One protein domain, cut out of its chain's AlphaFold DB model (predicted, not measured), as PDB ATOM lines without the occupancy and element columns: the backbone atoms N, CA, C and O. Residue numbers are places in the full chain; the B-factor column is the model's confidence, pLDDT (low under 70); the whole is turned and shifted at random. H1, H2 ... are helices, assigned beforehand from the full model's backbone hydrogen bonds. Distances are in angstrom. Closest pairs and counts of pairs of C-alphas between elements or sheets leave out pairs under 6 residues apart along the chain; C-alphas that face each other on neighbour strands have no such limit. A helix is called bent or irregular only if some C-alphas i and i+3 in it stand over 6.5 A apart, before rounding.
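Overview. This is residues 23 to 90 and 106 to 133 of the 144 residues of an uncharacterized protein of Melghirimyces profundicolus (UniProt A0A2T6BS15). One long helix, H6, runs the length of an all-helix domain, and H2, H4 and H5 pack on it at steep angles, with H2 and H5 side by side and running opposite ways. The short H3 sits by the last residues of H6, and the short H1 packs on residues 83 to 84 of H5. The printed part has 96 residues with six named helices, H1 to H6 in chain order, and no named strand. It is compact, with a radius of gyration of the C-alphas of 13.8 A, and elongated, spanning 44 by 26 by 22 A.

Arrangement. H6, residues 108 to 133, touches H2, residues 29 to 43, with residues 120 to 128 alone; the closest C-alphas, of Ala 36 and Ser 124, are 5.2 A apart, and the two run the same way at a steep tilt of 58 degrees. H4, residues 55 to 72, touches H6 at a steep tilt of 46 degrees, opposite ways, with C-alphas 63 and 122 closest at 6.7 A. H5, residues 74 to 85, touches H6 with residues 80 to 84 alone, C-alphas 80 and 113 being closest at 6.8 A. H2 and H5 touch at a shallow tilt of 27 degrees, opposite ways; the closest C-alphas, of Glu 31 and Ala 79, are 4.8 A apart. Helix packing is mostly crossed, that is, mostly not at a shallow tilt. H4 and H5 touch only at the corner, and only just, with 3 pairs of C-alphas within 8 A, the closest being 70 and 76 at 5.8 A. H3, residues 49 to 53, touches H6, with C-alphas 52 and 133 closest at 5.9 A. H1, residues 23 to 27, touches H5, with C-alphas 24 and 83 closest at 6.0 A. Every O i to N i+4 pair is within hydrogen-bond range in H1, H2 and H5; the counts are 12 of 14 in H4, 20 of 22 in H6 and 0 of 1 in H3, where 2 of 2 O i to N i+3 pairs are within range.

Along the chain. H6 is 36.1 A long, from C-alpha 108 at (19.170, 8.682, -18.716) to C-alpha 133 at (-16.477, 12.650, -14.952). H4 is 25.8 A long, with a kink of 30 degrees near residue 65; it is irregular, but only just, C-alphas 65 and 68 being 6.7 A apart. H2 is 20.5 A long, H5 16.0 A, H3 7.1 A and H1 6.2 A, the last beginning at C-alpha 23, (6.385, 7.777, -30.242).

Size, cuts and confidence. The two C-alphas farthest apart, of Arg 53 and Ser 88, are 43.8 A apart. Residues 91 to 105 are not printed, and C-alphas 90 and 106 are 14.1 A apart across this cut, in the link from H5 to H6. The links printed whole are tight. Mean pLDDT of the printed part is 85.1; residue 45, residues 47 to 52, 86 to 90, residue 106 and residues 131 to 133 are under 70.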
ATOM      1  N   ARG A  23       5.974   8.670 -29.149       92.38
ATOM      2  CA  ARG A  23       6.385   7.777 -30.242       92.38
ATOM      3  C   ARG A  23       6.384   6.305 -29.822       92.38
ATOM      4  O   ARG A  23       5.890   5.467 -30.573       92.38
ATOM      5  N   LEU A  24       6.909   5.984 -28.641       91.81
ATOM      6  CA  LEU A  24       6.947   4.614 -28.117       91.81
ATOM      7  C   LEU A  24       5.539   4.032 -27.953       91.81
ATOM      8  O   LEU A  24       5.283   2.908 -28.383       91.81
ATOM      9  N   PHE A  25       4.603   4.820 -27.421       93.88
ATOM     10  CA  PHE A  25       3.198   4.424 -27.314       93.88
ATOM     11  C   PHE A  25       2.557   4.128 -28.672       93.88
ATOM     12  O   PHE A  25       1.810   3.158 -28.798       93.88
ATOM     13  N   GLN A  26       2.872   4.917 -29.702       92.06
ATOM     14  CA  GLN A  26       2.367   4.688 -31.059       92.06
ATOM     15  C   GLN A  26       2.964   3.436 -31.715       92.06
ATOM     16  O   GLN A  26       2.274   2.748 -32.463       92.06
ATOM     17  N   GLN A  27       4.236   3.134 -31.449       92.00
ATOM     18  CA  GLN A  27       4.940   1.995 -32.048       92.00
ATOM     19  C   GLN A  27       4.617   0.660 -31.368       92.00
ATOM     20  O   GLN A  27       4.705  -0.389 -32.005       92.00
ATOM     21  N   ALA A  28       4.236   0.686 -30.091       92.19
ATOM     22  CA  ALA A  28       3.972  -0.508 -29.296       92.19
ATOM     23  C   ALA A  28       2.652  -0.404 -28.498       92.19
ATOM     24  O   ALA A  28       2.645  -0.574 -27.274       92.19
ATOM     25  N   PRO A  29       1.503  -0.187 -29.168       93.44
ATOM     26  CA  PRO A  29       0.222   0.016 -28.491       93.44
ATOM     27  C   PRO A  29      -0.214  -1.199 -27.659       93.44
ATOM     28  O   PRO A  29      -0.867  -1.039 -26.633       93.44
ATOM     29  N   GLY A  30       0.178  -2.416 -28.056       94.62
ATOM     30  CA  GLY A  30      -0.103  -3.633 -27.287       94.62
ATOM     31  C   GLY A  30       0.622  -3.685 -25.938       94.62
ATOM     32  O   GLY A  30       0.064  -4.187 -24.967       94.62
ATOM     33  N   GLU A  31       1.835  -3.134 -25.852       95.56
ATOM     34  CA  GLU A  31       2.582  -3.062 -24.591       95.56
ATOM     35  C   GLU A  31       2.009  -1.971 -23.679       95.56
ATOM     36  O   GLU A  31       1.820  -2.201 -22.484       95.56
ATOM     37  N   LEU A  32       1.614  -0.826 -24.247       95.38
ATOM     38  CA  LEU A  32       0.858   0.192 -23.514       95.38
ATOM     39  C   LEU A  32      -0.463  -0.372 -22.963       95.38
ATOM     40  O   LEU A  32      -0.782  -0.161 -21.794       95.38
ATOM     41  N   ALA A  33      -1.205  -1.138 -23.769       94.69
ATOM     42  CA  ALA A  33      -2.464  -1.752 -23.354       94.69
ATOM     43  C   ALA A  33      -2.292  -2.736 -22.183       94.69
ATOM     44  O   ALA A  33      -3.183  -2.840 -21.344       94.69
ATOM     45  N   ARG A  34      -1.149  -3.428 -22.076       95.06
ATOM     46  CA  ARG A  34      -0.849  -4.289 -20.917       95.06
ATOM     47  C   ARG A  34      -0.712  -3.483 -19.630       95.06
ATOM     48  O   ARG A  34      -1.295  -3.870 -18.621       95.06
ATOM     49  N   ILE A  35       0.007  -2.357 -19.675       95.75
ATOM     50  CA  ILE A  35       0.142  -1.458 -18.519       95.75
ATOM     51  C   ILE A  35      -1.228  -0.875 -18.156       95.75
ATOM     52  O   ILE A  35      -1.626  -0.933 -16.996       95.75
ATOM     53  N   ALA A  36      -1.983  -0.387 -19.143       94.81
ATOM     54  CA  ALA A  36      -3.319   0.161 -18.919       94.81
ATOM     55  C   ALA A  36      -4.277  -0.873 -18.310       94.81
ATOM     56  O   ALA A  36      -4.949  -0.580 -17.325       94.81
ATOM     57  N   GLY A  37      -4.279  -2.104 -18.827       93.94
ATOM     58  CA  GLY A  37      -5.088  -3.192 -18.288       93.94
ATOM     59  C   GLY A  37      -4.674  -3.607 -16.874       93.94
ATOM     60  O   GLY A  37      -5.526  -4.015 -16.089       93.94
ATOM     61  N   PHE A  38      -3.392  -3.500 -16.512       94.19
ATOM     62  CA  PHE A  38      -2.961  -3.680 -15.122       94.19
ATOM     63  C   PHE A  38      -3.523  -2.578 -14.222       94.19
ATOM     64  O   PHE A  38      -4.152  -2.882 -13.211       94.19
ATOM     65  N   VAL A  39      -3.359  -1.309 -14.612       94.06
ATOM     66  CA  VAL A  39      -3.881  -0.158 -13.860       94.06
ATOM     67  C   VAL A  39      -5.394  -0.274 -13.671       94.06
ATOM     68  O   VAL A  39      -5.880  -0.129 -12.553       94.06
ATOM     69  N   GLU A  40      -6.135  -0.605 -14.727       91.50
ATOM     70  CA  GLU A  40      -7.583  -0.818 -14.671       91.50
ATOM     71  C   GLU A  40      -7.965  -1.921 -13.671       91.50
ATOM     72  O   GLU A  40      -8.858  -1.720 -12.845       91.50
ATOM     73  N   ARG A  41      -7.273  -3.071 -13.692       92.31
ATOM     74  CA  ARG A  41      -7.515  -4.165 -12.734       92.31
ATOM     75  C   ARG A  41      -7.274  -3.730 -11.293       92.31
ATOM     76  O   ARG A  41      -8.100  -4.038 -10.440       92.31
ATOM     77  N   GLU A  42      -6.198  -2.992 -11.034       91.31
ATOM     78  CA  GLU A  42      -5.879  -2.482  -9.694       91.31
ATOM     79  C   GLU A  42      -6.832  -1.370  -9.236       91.31
ATOM     80  O   GLU A  42      -7.015  -1.154  -8.037       91.31
ATOM     81  N   MET A  43      -7.445  -0.651 -10.178       87.69
ATOM     82  CA  MET A  43      -8.478   0.352  -9.911       87.69
ATOM     83  C   MET A  43      -9.876  -0.252  -9.744       87.69
ATOM     84  O   MET A  43     -10.767   0.397  -9.190       87.69
ATOM     85  N   LYS A  44     -10.085  -1.497 -10.181       82.44
ATOM     86  CA  LYS A  44     -11.382  -2.168 -10.104       82.44
ATOM     87  C   LYS A  44     -11.845  -2.297  -8.651       82.44
ATOM     88  O   LYS A  44     -11.136  -2.816  -7.796       82.44
ATOM     89  N   GLY A  45     -13.073  -1.856  -8.380       68.12
ATOM     90  CA  GLY A  45     -13.666  -1.896  -7.038       68.12
ATOM     91  C   GLY A  45     -13.321  -0.701  -6.147       68.12
ATOM     92  O   GLY A  45     -13.802  -0.644  -5.016       68.12
ATOM     93  N   GLN A  46     -12.546   0.275  -6.631       72.50
ATOM     94  CA  GLN A  46     -12.391   1.551  -5.932       72.50
ATOM     95  C   GLN A  46     -13.645   2.403  -6.062       72.50
ATOM     96  O   GLN A  46     -14.310   2.414  -7.096       72.50
ATOM     97  N   ASN A  47     -13.959   3.141  -4.997       68.12
ATOM     98  CA  ASN A  47     -15.043   4.105  -5.037       68.12
ATOM     99  C   ASN A  47     -14.608   5.333  -5.847       68.12
ATOM    100  O   ASN A  47     -13.998   6.263  -5.315       68.12
ATOM    101  N   LEU A  48     -14.943   5.335  -7.133       68.06
ATOM    102  CA  LEU A  48     -14.604   6.424  -8.042       68.06
ATOM    103  C   LEU A  48     -15.437   7.697  -7.806       68.06
ATOM    104  O   LEU A  48     -15.110   8.742  -8.361       68.06
ATOM    105  N   GLN A  49     -16.440   7.682  -6.911       63.47
ATOM    106  CA  GLN A  49     -17.198   8.890  -6.551       63.47
ATOM    107  C   GLN A  49     -16.289  10.015  -6.029       63.47
ATOM    108  O   GLN A  49     -16.590  11.194  -6.229       63.47
ATOM    109  N   GLY A  50     -15.154   9.666  -5.405       63.22
ATOM    110  CA  GLY A  50     -14.128  10.625  -4.982       63.22
ATOM    111  C   GLY A  50     -13.516  11.420  -6.143       63.22
ATOM    112  O   GLY A  50     -13.232  12.606  -5.974       63.22
ATOM    113  N   ALA A  51     -13.415  10.822  -7.335       61.91
ATOM    114  CA  ALA A  51     -12.859  11.464  -8.526       61.91
ATOM    115  C   ALA A  51     -13.703  12.658  -9.006       61.91
ATOM    116  O   ALA A  51     -13.155  13.619  -9.536       61.91
ATOM    117  N   SER A  52     -15.022  12.640  -8.781       66.69
ATOM    118  CA  SER A  52     -15.914  13.752  -9.149       66.69
ATOM    119  C   SER A  52     -15.864  14.938  -8.176       66.69
ATOM    120  O   SER A  52     -16.154  16.066  -8.567       66.69
ATOM    121  N   ARG A  53     -15.505  14.696  -6.905       70.94
ATOM    122  CA  ARG A  53     -15.477  15.722  -5.847       70.94
ATOM    123  C   ARG A  53     -14.127  16.419  -5.742       70.94
ATOM    124  O   ARG A  53     -14.098  17.628  -5.544       70.94
ATOM    125  N   ASN A  54     -13.035  15.665  -5.865       81.75
ATOM    126  CA  ASN A  54     -11.681  16.208  -5.891       81.75
ATOM    127  C   ASN A  54     -10.782  15.361  -6.802       81.75
ATOM    128  O   ASN A  54     -10.041  14.486  -6.349       81.75
ATOM    129  N   ARG A  55     -10.899  15.601  -8.112       82.00
ATOM    130  CA  ARG A  55     -10.230  14.811  -9.152       82.00
ATOM    131  C   ARG A  55      -8.720  14.767  -8.970       82.00
ATOM    132  O   ARG A  55      -8.135  13.696  -9.070       82.00
ATOM    133  N   ASP A  56      -8.094  15.910  -8.723       86.25
ATOM    134  CA  ASP A  56      -6.637  16.004  -8.736       86.25
ATOM    135  C   ASP A  56      -6.028  15.298  -7.509       86.25
ATOM    136  O   ASP A  56      -5.069  14.543  -7.655       86.25
ATOM    137  N   GLU A  57      -6.649  15.432  -6.329       87.62
ATOM    138  CA  GLU A  57      -6.270  14.673  -5.124       87.62
ATOM    139  C   GLU A  57      -6.485  13.166  -5.316       87.62
ATOM    140  O   GLU A  57      -5.613  12.362  -4.990       87.62
ATOM    141  N   PHE A  58      -7.619  12.772  -5.906       87.12
ATOM    142  CA  PHE A  58      -7.900  11.371  -6.209       87.12
ATOM    143  C   PHE A  58      -6.863  10.775  -7.171       87.12
ATOM    144  O   PHE A  58      -6.358   9.675  -6.934       87.12
ATOM    145  N   VAL A  59      -6.535  11.486  -8.254       89.44
ATOM    146  CA  VAL A  59      -5.549  11.047  -9.251       89.44
ATOM    147  C   VAL A  59      -4.167  10.927  -8.614       89.44
ATOM    148  O   VAL A  59      -3.517   9.901  -8.806       89.44
ATOM    149  N   ALA A  60      -3.743  11.916  -7.821       90.44
ATOM    150  CA  ALA A  60      -2.458  11.887  -7.124       90.44
ATOM    151  C   ALA A  60      -2.359  10.692  -6.159       90.44
ATOM    152  O   ALA A  60      -1.445   9.879  -6.286       90.44
ATOM    153  N   ALA A  61      -3.349  10.509  -5.279       90.50
ATOM    154  CA  ALA A  61      -3.381   9.389  -4.334       90.50
ATOM    155  C   ALA A  61      -3.429   8.024  -5.044       90.50
ATOM    156  O   ALA A  61      -2.818   7.044  -4.611       90.50
ATOM    157  N   THR A  62      -4.140   7.948  -6.172       91.56
ATOM    158  CA  THR A  62      -4.193   6.734  -6.993       91.56
ATOM    159  C   THR A  62      -2.839   6.441  -7.628       91.56
ATOM    160  O   THR A  62      -2.398   5.290  -7.609       91.56
ATOM    161  N   PHE A  63      -2.162   7.458  -8.164       93.75
ATOM    162  CA  PHE A  63      -0.839   7.311  -8.759       93.75
ATOM    163  C   PHE A  63       0.191   6.849  -7.726       93.75
ATOM    164  O   PHE A  63       0.880   5.861  -7.972       93.75
ATOM    165  N   GLU A  64       0.242   7.486  -6.554       92.81
ATOM    166  CA  GLU A  64       1.151   7.113  -5.458       92.81
ATOM    167  C   GLU A  64       0.992   5.647  -5.039       92.81
ATOM    168  O   GLU A  64       1.979   4.964  -4.763       92.81
ATOM    169  N   ARG A  65      -0.241   5.131  -5.050       93.19
ATOM    170  CA  ARG A  65      -0.526   3.729  -4.728       93.19
ATOM    171  C   ARG A  65      -0.172   2.768  -5.868       93.19
ATOM    172  O   ARG A  65       0.387   1.707  -5.608       93.19
ATOM    173  N   ILE A  66      -0.526   3.091  -7.114       92.94
ATOM    174  CA  ILE A  66      -0.410   2.164  -8.260       92.94
ATOM    175  C   ILE A  66       0.998   2.141  -8.849       92.94
ATOM    176  O   ILE A  66       1.469   1.079  -9.257       92.94
ATOM    177  N   TYR A  67       1.678   3.284  -8.916       93.25
ATOM    178  CA  TYR A  67       2.962   3.396  -9.602       93.25
ATOM    179  C   TYR A  67       4.018   2.400  -9.074       93.25
ATOM    180  O   TYR A  67       4.600   1.681  -9.891       93.25
ATOM    181  N   PRO A  68       4.202   2.212  -7.747       90.81
ATOM    182  CA  PRO A  68       5.106   1.183  -7.226       90.81
ATOM    183  C   PRO A  68       4.691  -0.247  -7.609       90.81
ATOM    184  O   PRO A  68       5.544  -1.095  -7.877       90.81
ATOM    185  N   MET A  69       3.384  -0.525  -7.680       92.75
ATOM    186  CA  MET A  69       2.865  -1.842  -8.067       92.75
ATOM    187  C   MET A  69       3.208  -2.151  -9.528       92.75
ATOM    188  O   MET A  69       3.692  -3.244  -9.823       92.75
ATOM    189  N   VAL A  70       3.056  -1.167 -10.418       91.38
ATOM    190  CA  VAL A  70       3.445  -1.266 -11.834       91.38
ATOM    191  C   VAL A  70       4.945  -1.526 -11.974       91.38
ATOM    192  O   VAL A  70       5.332  -2.435 -12.704       91.38
ATOM    193  N   LEU A  71       5.791  -0.807 -11.226       88.69
ATOM    194  CA  LEU A  71       7.244  -1.032 -11.230       88.69
ATOM    195  C   LEU A  71       7.627  -2.433 -10.726       88.69
ATOM    196  O   LEU A  71       8.560  -3.047 -11.240       88.69
ATOM    197  N   SER A  72       6.904  -2.969  -9.739       86.38
ATOM    198  CA  SER A  72       7.150  -4.320  -9.216       86.38
ATOM    199  C   SER A  72       6.634  -5.435 -10.140       86.38
ATOM    200  O   SER A  72       7.171  -6.551 -10.154       86.38
ATOM    201  N   SER A  73       5.622  -5.136 -10.960       90.31
ATOM    202  CA  SER A  73       4.954  -6.110 -11.813       90.31
ATOM    203  C   SER A  73       5.863  -6.594 -12.943       90.31
ATOM    204  O   SER A  73       6.428  -5.814 -13.713       90.31
ATOM    205  N   LYS A  74       6.002  -7.919 -13.073       90.94
ATOM    206  CA  LYS A  74       6.783  -8.534 -14.157       90.94
ATOM    207  C   LYS A  74       6.175  -8.235 -15.530       90.94
ATOM    208  O   LYS A  74       6.920  -8.011 -16.477       90.94
ATOM    209  N   GLU A  75       4.846  -8.216 -15.639       92.75
ATOM    210  CA  GLU A  75       4.168  -7.962 -16.918       92.75
ATOM    211  C   GLU A  75       4.399  -6.521 -17.395       92.75
ATOM    212  O   GLU A  75       4.696  -6.299 -18.567       92.75
ATOM    213  N   CYS A  76       4.348  -5.554 -16.472       92.06
ATOM    214  CA  CYS A  76       4.543  -4.141 -16.782       92.06
ATOM    215  C   CYS A  76       6.011  -3.833 -17.081       92.06
ATOM    216  O   CYS A  76       6.297  -3.141 -18.056       92.06
ATOM    217  N   ARG A  77       6.948  -4.401 -16.310       90.25
ATOM    218  CA  ARG A  77       8.385  -4.288 -16.607       90.25
ATOM    219  C   ARG A  77       8.722  -4.842 -17.983       90.25
ATOM    220  O   ARG A  77       9.379  -4.159 -18.760       90.25
ATOM    221  N   GLN A  78       8.210  -6.028 -18.324       90.44
ATOM    222  CA  GLN A  78       8.451  -6.601 -19.646       90.44
ATOM    223  C   GLN A  78       7.867  -5.729 -20.763       90.44
ATOM    224  O   GLN A  78       8.498  -5.585 -21.807       90.44
ATOM    225  N   ALA A  79       6.692  -5.133 -20.545       92.75
ATOM    226  CA  ALA A  79       6.081  -4.225 -21.507       92.75
ATOM    227  C   ALA A  79       6.948  -2.982 -21.755       92.75
ATOM    228  O   ALA A  79       7.227  -2.646 -22.904       92.75
ATOM    229  N   VAL A  80       7.441  -2.344 -20.689       91.25
ATOM    230  CA  VAL A  80       8.362  -1.195 -20.764       91.25
ATOM    231  C   VAL A  80       9.658  -1.574 -21.476       91.25
ATOM    232  O   VAL A  80      10.061  -0.896 -22.419       91.25
ATOM    233  N   GLU A  81      10.275  -2.694 -21.098       89.19
ATOM    234  CA  GLU A  81      11.471  -3.196 -21.775       89.19
ATOM    235  C   GLU A  81      11.234  -3.434 -23.265       89.19
ATOM    236  O   GLU A  81      12.085  -3.090 -24.078       89.19
ATOM    237  N   ASN A  82      10.099  -4.024 -23.647       90.31
ATOM    238  CA  ASN A  82       9.776  -4.291 -25.048       90.31
ATOM    239  C   ASN A  82       9.601  -2.992 -25.841       90.31
ATOM    240  O   ASN A  82      10.079  -2.900 -26.972       90.31
ATOM    241  N   MET A  83       8.963  -1.979 -25.246       90.19
ATOM    242  CA  MET A  83       8.854  -0.651 -25.853       90.19
ATOM    243  C   MET A  83      10.240  -0.036 -26.066       90.19
ATOM    244  O   MET A  83      10.553   0.417 -27.165       90.19
ATOM    245  N   MET A  84      11.101  -0.084 -25.050       85.94
ATOM    246  CA  MET A  84      12.434   0.517 -25.107       85.94
ATOM    247  C   MET A  84      13.420  -0.251 -25.997       85.94
ATOM    248  O   MET A  84      14.248   0.368 -26.658       85.94
ATOM    249  N   LYS A  85      13.321  -1.585 -26.077       81.12
ATOM    250  CA  LYS A  85      14.180  -2.439 -26.923       81.12
ATOM    251  C   LYS A  85      14.074  -2.098 -28.408       81.12
ATOM    252  O   LYS A  85      15.068  -2.183 -29.120       81.12
ATOM    253  N   ASN A  86      12.893  -1.682 -28.861       66.06
ATOM    254  CA  ASN A  86      12.659  -1.279 -30.249       66.06
ATOM    255  C   ASN A  86      13.187   0.134 -30.561       66.06
ATOM    256  O   ASN A  86      13.122   0.583 -31.706       66.06
ATOM    257  N   HIS A  87      13.719   0.834 -29.557       66.62
ATOM    258  CA  HIS A  87      14.192   2.201 -29.661       66.62
ATOM    259  C   HIS A  87      15.717   2.251 -29.521       66.62
ATOM    260  O   HIS A  87      16.296   2.243 -28.439       66.62
ATOM    261  N   SER A  88      16.387   2.346 -30.664       52.12
ATOM    262  CA  SER A  88      17.832   2.193 -30.877       52.12
ATOM    263  C   SER A  88      18.758   3.228 -30.209       52.12
ATOM    264  O   SER A  88      19.952   3.236 -30.502       52.12
ATOM    265  N   ARG A  89      18.267   4.093 -29.311       58.53
ATOM    266  CA  ARG A  89      19.111   5.099 -28.628       58.53
ATOM    267  C   ARG A  89      19.870   4.567 -27.409       58.53
ATOM    268  O   ARG A  89      20.913   5.126 -27.099       58.53
ATOM    269  N   HIS A  90      19.405   3.482 -26.783       54.88
ATOM    270  CA  HIS A  90      19.942   2.999 -25.496       54.88
ATOM    271  C   HIS A  90      20.316   1.511 -25.496       54.88
ATOM    272  O   HIS A  90      20.311   0.867 -24.449       54.88
ATOM    273  N   ILE A 106      19.945   7.890 -11.021       67.75
ATOM    274  CA  ILE A 106      19.116   7.495 -12.154       67.75
ATOM    275  C   ILE A 106      19.804   7.958 -13.442       67.75
ATOM    276  O   ILE A 106      19.819   9.150 -13.753       67.75
ATOM    277  N   GLY A 107      20.353   7.008 -14.201       72.56
ATOM    278  CA  GLY A 107      20.889   7.274 -15.536       72.56
ATOM    279  C   GLY A 107      19.792   7.648 -16.551       72.56
ATOM    280  O   GLY A 107      18.614   7.380 -16.309       72.56
ATOM    281  N   PRO A 108      20.143   8.228 -17.716       77.00
ATOM    282  CA  PRO A 108      19.170   8.682 -18.716       77.00
ATOM    283  C   PRO A 108      18.204   7.592 -19.202       77.00
ATOM    284  O   PRO A 108      17.009   7.849 -19.305       77.00
ATOM    285  N   ALA A 109      18.688   6.365 -19.436       79.06
ATOM    286  CA  ALA A 109      17.833   5.246 -19.833       79.06
ATOM    287  C   ALA A 109      16.806   4.885 -18.746       79.06
ATOM    288  O   ALA A 109      15.628   4.693 -19.043       79.06
ATOM    289  N   LEU A 110      17.221   4.851 -17.474       82.31
ATOM    290  CA  LEU A 110      16.302   4.613 -16.361       82.31
ATOM    291  C   LEU A 110      15.326   5.786 -16.179       82.31
ATOM    292  O   LEU A 110      14.143   5.554 -15.943       82.31
ATOM    293  N   ALA A 111      15.773   7.033 -16.347       84.38
ATOM    294  CA  ALA A 111      14.897   8.204 -16.310       84.38
ATOM    295  C   ALA A 111      13.816   8.134 -17.400       84.38
ATOM    296  O   ALA A 111      12.639   8.343 -17.108       84.38
ATOM    297  N   GLU A 112      14.188   7.767 -18.630       85.94
ATOM    298  CA  GLU A 112      13.242   7.551 -19.726       85.94
ATOM    299  C   GLU A 112      12.266   6.409 -19.429       85.94
ATOM    300  O   GLU A 112      11.063   6.564 -19.644       85.94
ATOM    301  N   ALA A 113      12.744   5.286 -18.884       88.19
ATOM    302  CA  ALA A 113      11.895   4.158 -18.501       88.19
ATOM    303  C   ALA A 113      10.869   4.555 -17.428       88.19
ATOM    304  O   ALA A 113       9.680   4.233 -17.533       88.19
ATOM    305  N   LEU A 114      11.315   5.285 -16.401       90.38
ATOM    306  CA  LEU A 114      10.466   5.776 -15.318       90.38
ATOM    307  C   LEU A 114       9.457   6.812 -15.820       90.38
ATOM    308  O   LEU A 114       8.291   6.746 -15.427       90.38
ATOM    309  N   TYR A 115       9.875   7.710 -16.718       91.69
ATOM    310  CA  TYR A 115       9.008   8.700 -17.356       91.69
ATOM    311  C   TYR A 115       7.944   8.040 -18.244       91.69
ATOM    312  O   TYR A 115       6.760   8.365 -18.133       91.69
ATOM    313  N   LEU A 116       8.339   7.075 -19.082       93.00
ATOM    314  CA  LEU A 116       7.440   6.281 -19.924       93.00
ATOM    315  C   LEU A 116       6.402   5.549 -19.068       93.00
ATOM    316  O   LEU A 116       5.200   5.641 -19.317       93.00
ATOM    317  N   THR A 117       6.868   4.864 -18.021       94.06
ATOM    318  CA  THR A 117       6.001   4.140 -17.085       94.06
ATOM    319  C   THR A 117       5.047   5.098 -16.379       94.06
ATOM    320  O   THR A 117       3.846   4.846 -16.333       94.06
ATOM    321  N   GLY A 118       5.553   6.222 -15.862       94.69
ATOM    322  CA  GLY A 118       4.748   7.215 -15.150       94.69
ATOM    323  C   GLY A 118       3.670   7.814 -16.046       94.69
ATOM    324  O   GLY A 118       2.510   7.895 -15.649       94.69
ATOM    325  N   SER A 119       4.027   8.131 -17.290       95.75
ATOM    326  CA  SER A 119       3.101   8.639 -18.303       95.75
ATOM    327  C   SER A 119       2.011   7.622 -18.647       95.75
ATOM    328  O   SER A 119       0.837   7.986 -18.719       95.75
ATOM    329  N   ALA A 120       2.365   6.340 -18.799       96.06
ATOM    330  CA  ALA A 120       1.400   5.273 -19.062       96.06
ATOM    331  C   ALA A 120       0.416   5.101 -17.893       96.06
ATOM    332  O   ALA A 120      -0.791   4.986 -18.113       96.06
ATOM    333  N   VAL A 121       0.909   5.136 -16.650       96.38
ATOM    334  CA  VAL A 121       0.073   5.026 -15.445       96.38
ATOM    335  C   VAL A 121      -0.849   6.234 -15.301       96.38
ATOM    336  O   VAL A 121      -2.058   6.048 -15.169       96.38
ATOM    337  N   MET A 122      -0.320   7.458 -15.390       95.25
ATOM    338  CA  MET A 122      -1.127   8.683 -15.316       95.25
ATOM    339  C   MET A 122      -2.194   8.727 -16.407       95.25
ATOM    340  O   MET A 122      -3.363   8.968 -16.112       95.25
ATOM    341  N   GLY A 123      -1.820   8.434 -17.657       93.12
ATOM    342  CA  GLY A 123      -2.766   8.365 -18.768       93.12
ATOM    343  C   GLY A 123      -3.874   7.339 -18.523       93.12
ATOM    344  O   GLY A 123      -5.044   7.633 -18.752       93.12
ATOM    345  N   SER A 124      -3.530   6.171 -17.978       93.25
ATOM    346  CA  SER A 124      -4.499   5.116 -17.660       93.25
ATOM    347  C   SER A 124      -5.459   5.524 -16.537       93.25
ATOM    348  O   SER A 124      -6.665   5.343 -16.678       93.25
ATOM    349  N   ILE A 125      -4.958   6.139 -15.459       91.75
ATOM    350  CA  ILE A 125      -5.794   6.660 -14.361       91.75
ATOM    351  C   ILE A 125      -6.769   7.719 -14.889       91.75
ATOM    352  O   ILE A 125      -7.962   7.679 -14.580       91.75
ATOM    353  N   LEU A 126      -6.282   8.656 -15.708       90.50
ATOM    354  CA  LEU A 126      -7.117   9.695 -16.312       90.50
ATOM    355  C   LEU A 126      -8.191   9.097 -17.228       90.50
ATOM    356  O   LEU A 126      -9.341   9.524 -17.176       90.50
ATOM    357  N   MET A 127      -7.856   8.071 -18.012       88.00
ATOM    358  CA  MET A 127      -8.830   7.378 -18.857       88.00
ATOM    359  C   MET A 127      -9.903   6.663 -18.029       88.00
ATOM    360  O   MET A 127     -11.090   6.865 -18.282       88.00
ATOM    361  N   VAL A 128      -9.520   5.899 -17.002       84.00
ATOM    362  CA  VAL A 128     -10.470   5.192 -16.121       84.00
ATOM    363  C   VAL A 128     -11.400   6.181 -15.409       84.00
ATOM    364  O   VAL A 128     -12.609   5.975 -15.351       84.00
ATOM    365  N   THR A 129     -10.862   7.298 -14.913       80.88
ATOM    366  CA  THR A 129     -11.649   8.324 -14.201       80.88
ATOM    367  C   THR A 129     -12.481   9.223 -15.123       80.88
ATOM    368  O   THR A 129     -13.466   9.819 -14.678       80.88
ATOM    369  N   SER A 130     -12.149   9.307 -16.416       75.50
ATOM    370  CA  SER A 130     -12.945  10.067 -17.391       75.50
ATOM    371  C   SER A 130     -14.366   9.513 -17.558       75.50
ATOM    372  O   SER A 130     -15.298  10.297 -17.743       75.50
ATOM    373  N   GLY A 131     -14.552   8.195 -17.396       63.94
ATOM    374  CA  GLY A 131     -15.865   7.538 -17.443       63.94
ATOM    375  C   GLY A 131     -16.813   7.939 -16.306       63.94
ATOM    376  O   GLY A 131     -18.025   7.826 -16.454       63.94
ATOM    377  N   GLU A 132     -16.276   8.464 -15.203       59.69
ATOM    378  CA  GLU A 132     -17.043   8.947 -14.043       59.69
ATOM    379  C   GLU A 132     -17.278  10.463 -14.100       59.69
ATOM    380  O   GLU A 132     -18.250  10.978 -13.550       59.69
ATOM    381  N   SER A 133     -16.396  11.190 -14.793       50.56
ATOM    382  CA  SER A 133     -16.477  12.650 -14.952       50.56
ATOM    383  C   SER A 133     -17.492  13.076 -16.020       50.56
ATOM    384  O   SER A 133     -17.955  14.216 -16.023       50.56
TER     385      SER A 133